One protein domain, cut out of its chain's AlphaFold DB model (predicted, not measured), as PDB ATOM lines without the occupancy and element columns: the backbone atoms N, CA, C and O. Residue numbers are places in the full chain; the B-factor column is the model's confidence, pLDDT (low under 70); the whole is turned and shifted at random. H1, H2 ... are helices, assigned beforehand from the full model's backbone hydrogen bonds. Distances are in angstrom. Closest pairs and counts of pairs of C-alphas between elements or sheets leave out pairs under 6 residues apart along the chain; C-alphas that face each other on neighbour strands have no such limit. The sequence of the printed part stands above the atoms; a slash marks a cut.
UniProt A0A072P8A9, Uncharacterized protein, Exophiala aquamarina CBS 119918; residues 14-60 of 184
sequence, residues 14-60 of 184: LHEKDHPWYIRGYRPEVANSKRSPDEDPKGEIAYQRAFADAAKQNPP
ATOM      1  N   LEU A  14     -24.554  59.938  -9.836       69.00
ATOM      2  CA  LEU A  14     -23.513  59.011  -9.371       69.00
ATOM      3  C   LEU A  14     -22.158  59.228 -10.083       69.00
ATOM      4  O   LEU A  14     -21.128  58.766  -9.601       69.00
ATOM      5  N   HIS A  15     -22.169  59.933 -11.219       67.81
ATOM      6  CA  HIS A  15     -21.009  60.236 -12.057       67.81
ATOM      7  C   HIS A  15     -20.350  61.584 -11.709       67.81
ATOM      8  O   HIS A  15     -19.313  61.927 -12.277       67.81
ATOM      9  N   GLU A  16     -20.922  62.367 -10.787       77.06
ATOM     10  CA  GLU A  16     -20.298  63.600 -10.305       77.06
ATOM     11  C   GLU A  16     -19.098  63.280  -9.407       77.06
ATOM     12  O   GLU A  16     -19.171  62.455  -8.493       77.06
ATOM     13  N   LYS A  17     -17.971  63.962  -9.649       73.50
ATOM     14  CA  LYS A  17     -16.726  63.764  -8.884       73.50
ATOM     15  C   LYS A  17     -16.871  64.122  -7.402       73.50
ATOM     16  O   LYS A  17     -16.137  63.579  -6.580       73.50
ATOM     17  N   ASP A  18     -17.835  64.981  -7.086       78.75
ATOM     18  CA  ASP A  18     -18.137  65.431  -5.727       78.75
ATOM     19  C   ASP A  18     -19.189  64.546  -5.040       78.75
ATOM     20  O   ASP A  18     -19.553  64.782  -3.886       78.75
ATOM     21  N   HIS A  19     -19.669  63.492  -5.713       80.25
ATOM     22  CA  HIS A  19     -20.595  62.550  -5.105       80.25
ATOM     23  C   HIS A  19     -19.921  61.888  -3.886       80.25
ATOM     24  O   HIS A  19     -18.790  61.399  -3.998       80.25
ATOM     25  N   PRO A  20     -20.592  61.773  -2.722       82.50
ATOM     26  CA  PRO A  20     -19.999  61.196  -1.508       82.50
ATOM     27  C   PRO A  20     -19.442  59.775  -1.705       82.50
ATOM     28  O   PRO A  20     -18.496  59.372  -1.034       82.50
ATOM     29  N   TRP A  21     -20.001  59.021  -2.652       80.06
ATOM     30  CA  TRP A  21     -19.476  57.720  -3.081       80.06
ATOM     31  C   TRP A  21     -18.094  57.832  -3.739       80.06
ATOM     32  O   TRP A  21     -17.202  57.059  -3.399       80.06
ATOM     33  N   TYR A  22     -17.886  58.818  -4.611       82.50
ATOM     34  CA  TYR A  22     -16.612  59.042  -5.295       82.50
ATOM     35  C   TYR A  22     -15.504  59.447  -4.315       82.50
ATOM     36  O   TYR A  22     -14.389  58.929  -4.388       82.50
ATOM     37  N   ILE A  23     -15.845  60.284  -3.327       80.88
ATOM     38  CA  ILE A  23     -14.950  60.683  -2.224       80.88
ATOM     39  C   ILE A  23     -14.539  59.466  -1.377       80.88
ATOM     40  O   ILE A  23     -13.391  59.357  -0.953       80.88
ATOM     41  N   ARG A  24     -15.448  58.503  -1.180       81.81
ATOM     42  CA  ARG A  24     -15.172  57.222  -0.501       81.81
ATOM     43  C   ARG A  24     -14.410  56.215  -1.375       81.81
ATOM     44  O   ARG A  24     -14.159  55.101  -0.928       81.81
ATOM     45  N   GLY A  25     -14.053  56.586  -2.605       78.88
ATOM     46  CA  GLY A  25     -13.289  55.754  -3.533       78.88
ATOM     47  C   GLY A  25     -14.131  54.845  -4.431       78.88
ATOM     48  O   GLY A  25     -13.562  54.100  -5.224       78.88
ATOM     49  N   TYR A  26     -15.465  54.909  -4.365       79.38
ATOM     50  CA  TYR A  26     -16.323  54.158  -5.280       79.38
ATOM     51  C   TYR A  26     -16.221  54.732  -6.699       79.38
ATOM     52  O   TYR A  26     -16.426  55.927  -6.915       79.38
ATOM     53  N   ARG A  27     -15.910  53.873  -7.677       80.00
ATOM     54  CA  ARG A  27     -15.806  54.230  -9.098       80.00
ATOM     55  C   ARG A  27     -16.889  53.484  -9.888       80.00
ATOM     56  O   ARG A  27     -16.697  52.299 -10.169       80.00
ATOM     57  N   PRO A  28     -18.010  54.137 -10.256       73.00
ATOM     58  CA  PRO A  28     -19.108  53.479 -10.975       73.00
ATOM     59  C   PRO A  28     -18.666  52.891 -12.324       73.00
ATOM     60  O   PRO A  28     -19.131  51.821 -12.707       73.00
ATOM     61  N   GLU A  29     -17.687  53.522 -12.981       75.69
ATOM     62  CA  GLU A  29     -17.083  53.047 -14.237       75.69
ATOM     63  C   GLU A  29     -16.444  51.656 -14.114       75.69
ATOM     64  O   GLU A  29     -16.441  50.867 -15.056       75.69
ATOM     65  N   VAL A  30     -15.912  51.335 -12.933       73.50
ATOM     66  CA  VAL A  30     -15.267  50.045 -12.664       73.50
ATOM     67  C   VAL A  30     -16.302  49.013 -12.220       73.50
ATOM     68  O   VAL A  30     -16.166  47.834 -12.537       73.50
ATOM     69  N   ALA A  31     -17.375  49.444 -11.552       69.69
ATOM     70  CA  ALA A  31     -18.429  48.556 -11.065       69.69
ATOM     71  C   ALA A  31     -19.159  47.813 -12.199       69.69
ATOM     72  O   ALA A  31     -19.545  46.661 -12.016       69.69
ATOM     73  N   ASN A  32     -19.302  48.452 -13.365       66.25
ATOM     74  CA  ASN A  32     -19.915  47.863 -14.561       66.25
ATOM     75  C   ASN A  32     -18.888  47.372 -15.594       66.25
ATOM     76  O   ASN A  32     -19.265  46.974 -16.700       66.25
ATOM     77  N   SER A  33     -17.593  47.418 -15.270       72.44
ATOM     78  CA  SER A  33     -16.562  46.919 -16.176       72.44
ATOM     79  C   SER A  33     -16.711  45.409 -16.366       72.44
ATOM     80  O   SER A  33     -17.135  44.678 -15.466       72.44
ATOM     81  N   LYS A  34     -16.412  44.928 -17.579       67.56
ATOM     82  CA  LYS A  34     -16.424  43.491 -17.855       67.56
ATOM     83  C   LYS A  34     -15.373  42.841 -16.962       67.56
ATOM     84  O   LYS A  34     -14.194  43.164 -17.092       67.56
ATOM     85  N   ARG A  35     -15.816  41.936 -16.085       67.50
ATOM     86  CA  ARG A  35     -14.922  41.101 -15.275       67.50
ATOM     87  C   ARG A  35     -13.898  40.428 -16.176       67.50
ATOM     88  O   ARG A  35     -14.235  40.020 -17.295       67.50
ATOM     89  N   SER A  36     -12.659  40.346 -15.709       71.56
ATOM     90  CA  SER A  36     -11.621  39.665 -16.478       71.56
ATOM     91  C   SER A  36     -11.982  38.173 -16.599       71.56
ATOM     92  O   SER A  36     -12.606  37.617 -15.699       71.56
ATOM     93  N   PRO A  37     -11.633  37.491 -17.704       67.56
ATOM     94  CA  PRO A  37     -11.911  36.056 -17.848       67.56
ATOM     95  C   PRO A  37     -11.245  35.198 -16.760       67.56
ATOM     96  O   PRO A  37     -11.715  34.100 -16.473       67.56
ATOM     97  N   ASP A  38     -10.172  35.724 -16.167       71.38
ATOM     98  CA  ASP A  38      -9.390  35.096 -15.101       71.38
ATOM     99  C   ASP A  38      -9.907  35.441 -13.693       71.38
ATOM    100  O   ASP A  38      -9.428  34.887 -12.700       71.38
ATOM    101  N   GLU A  39     -10.871  36.361 -13.573       71.62
ATOM    102  CA  GLU A  39     -11.542  36.627 -12.307       71.62
ATOM    103  C   GLU A  39     -12.465  35.465 -11.964       71.62
ATOM    104  O   GLU A  39     -13.328  35.067 -12.743       71.62
ATOM    105  N   ASP A  40     -12.293  34.949 -10.751       79.25
ATOM    106  CA  ASP A  40     -13.114  33.903 -10.166       79.25
ATOM    107  C   ASP A  40     -14.609  34.274 -10.257       79.25
ATOM    108  O   ASP A  40     -15.099  35.109  -9.484       79.25
ATOM    109  N   PRO A  41     -15.364  33.679 -11.203       69.00
ATOM    110  CA  PRO A  41     -16.644  34.223 -11.651       69.00
ATOM    111  C   PRO A  41     -17.704  34.199 -10.548       69.00
ATOM    112  O   PRO A  41     -18.662  34.978 -10.584       69.00
ATOM    113  N   LYS A  42     -17.522  33.318  -9.558       77.94
ATOM    114  CA  LYS A  42     -18.404  33.147  -8.399       77.94
ATOM    115  C   LYS A  42     -17.730  33.504  -7.073       77.94
ATOM    116  O   LYS A  42     -18.390  33.428  -6.042       77.94
ATOM    117  N   GLY A  43     -16.456  33.900  -7.087       80.12
ATOM    118  CA  GLY A  43     -15.686  34.109  -5.862       80.12
ATOM    119  C   GLY A  43     -15.454  32.815  -5.070       80.12
ATOM    120  O   GLY A  43     -15.237  32.886  -3.865       80.12
ATOM    121  N   GLU A  44     -15.532  31.645  -5.709       81.69
ATOM    122  CA  GLU A  44     -15.371  30.341  -5.058       81.69
ATOM    123  C   GLU A  44     -13.935  30.122  -4.552       81.69
ATOM    124  O   GLU A  44     -13.720  29.730  -3.410       81.69
ATOM    125  N   ILE A  45     -12.933  30.446  -5.366       81.69
ATOM    126  CA  ILE A  45     -11.510  30.439  -5.004       81.69
ATOM    127  C   ILE A  45     -11.245  31.474  -3.907       81.69
ATOM    128  O   ILE A  45     -10.519  31.192  -2.950       81.69
ATOM    129  N   ALA A  46     -11.839  32.666  -4.012       82.69
ATOM    130  CA  ALA A  46     -11.723  33.694  -2.977       82.69
ATOM    131  C   ALA A  46     -12.334  33.227  -1.642       82.69
ATOM    132  O   ALA A  46     -11.715  33.384  -0.587       82.69
ATOM    133  N   TYR A  47     -13.505  32.589  -1.692       84.75
ATOM    134  CA  TYR A  47     -14.185  32.009  -0.539       84.75
ATOM    135  C   TYR A  47     -13.367  30.880   0.091       84.75
ATOM    136  O   TYR A  47     -13.144  30.883   1.301       84.75
ATOM    137  N   GLN A  48     -12.855  29.950  -0.717       85.88
ATOM    138  CA  GLN A  48     -12.023  28.846  -0.241       85.88
ATOM    139  C   GLN A  48     -10.743  29.346   0.434       85.88
ATOM    140  O   GLN A  48     -10.376  28.840   1.496       85.88
ATOM    141  N   ARG A  49     -10.087  30.374  -0.125       85.62
ATOM    142  CA  ARG A  49      -8.925  31.026   0.508       85.62
ATOM    143  C   ARG A  49      -9.295  31.656   1.848       85.62
ATOM    144  O   ARG A  49      -8.640  31.370   2.847       85.62
ATOM    145  N   ALA A  50     -10.373  32.439   1.891       82.12
ATOM    146  CA  ALA A  50     -10.839  33.080   3.119       82.12
ATOM    147  C   ALA A  50     -11.213  32.055   4.202       82.12
ATOM    148  O   ALA A  50     -10.846  32.221   5.364       82.12
ATOM    149  N   PHE A  51     -11.893  30.970   3.826       81.25
ATOM    150  CA  PHE A  51     -12.255  29.893   4.741       81.25
ATOM    151  C   PHE A  51     -11.020  29.154   5.265       81.25
ATOM    152  O   PHE A  51     -10.917  28.907   6.464       81.25
ATOM    153  N   ALA A  52     -10.057  28.841   4.393       83.56
ATOM    154  CA  ALA A  52      -8.808  28.202   4.793       83.56
ATOM    155  C   ALA A  52      -7.992  29.088   5.745       83.56
ATOM    156  O   ALA A  52      -7.439  28.590   6.725       83.56
ATOM    157  N   ASP A  53      -7.939  30.396   5.502       81.25
ATOM    158  CA  ASP A  53      -7.232  31.333   6.375       81.25
ATOM    159  C   ASP A  53      -7.958  31.528   7.711       81.25
ATOM    160  O   ASP A  53      -7.320  31.505   8.768       81.25
ATOM    161  N   ALA A  54      -9.290  31.600   7.702       77.19
ATOM    162  CA  ALA A  54     -10.094  31.613   8.921       77.19
ATOM    163  C   ALA A  54      -9.913  30.324   9.744       77.19
ATOM    164  O   ALA A  54      -9.794  30.397  10.967       77.19
ATOM    165  N   ALA A  55      -9.820  29.165   9.086       80.00
ATOM    166  CA  ALA A  55      -9.561  27.878   9.726       80.00
ATOM    167  C   ALA A  55      -8.135  27.760  10.296       80.00
ATOM    168  O   ALA A  55      -7.923  26.993  11.227       80.00
ATOM    169  N   LYS A  56      -7.148  28.511   9.785       76.19
ATOM    170  CA  LYS A  56      -5.805  28.589  10.395       76.19
ATOM    171  C   LYS A  56      -5.801  29.457  11.653       76.19
ATOM    172  O   LYS A  56      -5.146  29.108  12.628       76.19
ATOM    173  N   GLN A  57      -6.522  30.581  11.622       77.06
ATOM    174  CA  GLN A  57      -6.620  31.519  12.749       77.06
ATOM    175  C   GLN A  57      -7.460  30.945  13.894       77.06
ATOM    176  O   GLN A  57      -7.116  31.077  15.066       77.06
ATOM    177  N   ASN A  58      -8.553  30.272  13.542       70.19
ATOM    178  CA  ASN A  58      -9.397  29.526  14.458       70.19
ATOM    179  C   ASN A  58      -9.446  28.080  13.963       70.19
ATOM    180  O   ASN A  58     -10.350  27.756  13.185       70.19
ATOM    181  N   PRO A  59      -8.499  27.212  14.382       71.44
ATOM    182  CA  PRO A  59      -8.589  25.792  14.071       71.44
ATOM    183  C   PRO A  59      -9.998  25.327  14.429       71.44
ATOM    184  O   PRO A  59     -10.460  25.659  15.529       71.44
ATOM    185  N   PRO A  60     -10.712  24.636  13.516       65.88
ATOM    186  CA  PRO A  60     -12.072  24.200  13.776       65.88
ATOM    187  C   PRO A  60     -12.045  23.431  15.089       65.88
ATOM    188  O   PRO A  60     -11.431  22.366  15.187       65.88
TER     189      PRO A  60
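AT A GLANCE: This is residues 14 to 60 of the 184 residues of an uncharacterized protein of Exophiala aquamarina CBS 119918 (UniProt A0A072P8A9). The printed part is a wide, open V with no packed core: one arm is the straight helix H3, the other is a loose stretch with the two short helical turns H1 and H2, and the bare link of residues 32 to 43 runs round the base between them. Residues 30 to 60, with H3 among them, stand free. The 47 printed residues hold three named helices, in the order H1, H2, H3, and no named strand; the class is all helix, though under half of the residues, 22 of 47, are in named elements. The whole is extended, with a radius of gyration of the C-alphas of 16.4 A, and flat, spanning 47 by 26 by 10 A.

IN THESE COORDINATES: Begin with the longest helix, H3, residues 44 to 57. Find C-alpha 44 at (-15.371, 30.341, -5.058); from there the helix runs 19.9 A to C-alpha 57 at (-6.620, 31.519, 12.749). Then go back along the printed part to H2, residues 28 to 31, which measures 5.0 A from first to last C-alpha. Before it, look for H1, residues 20 to 23, 5.1 A long, which begins with C-alpha 20 at (-19.999, 61.196, -1.508).

HOW THE PARTS SIT: Start again from H3, which touches no helix. It is apart from H2, and the 12 residues between them, 32 to 43, make a long link with no named element; their C-alphas lie 9 to 15 A from the mean of the C-alphas. H3 is apart from H1 too. H1 and H2 are joined by a tight link of 4 residues, yet they are apart, though only just, their closest C-alphas being 8.3 A from each other. Look at the backbone O and N atoms of H3 and you will find every O i to N i+4 pair within hydrogen-bond range. H1 and H2, with 4 residues each, are too short for such a pair; the one O i to N i+3 pair of H2 is within range, and that of H1 is not.

THE WHOLE: Find the two C-alphas farthest apart, those of Glu 16 and Pro 60, 46.9 A from each other; from the first printed C-alpha, Leu 14, to the last, Pro 60, it is 43.3 A. The printed part has no cut from residue 14 to residue 60, and its long link is the one from H2 to H3. In the B-factor column the mean pLDDT of the printed part of this model is 76.5. Look for values under 70 at residues 14 to 15, 31 to 32, 34 to 35, 37, 41 and 60.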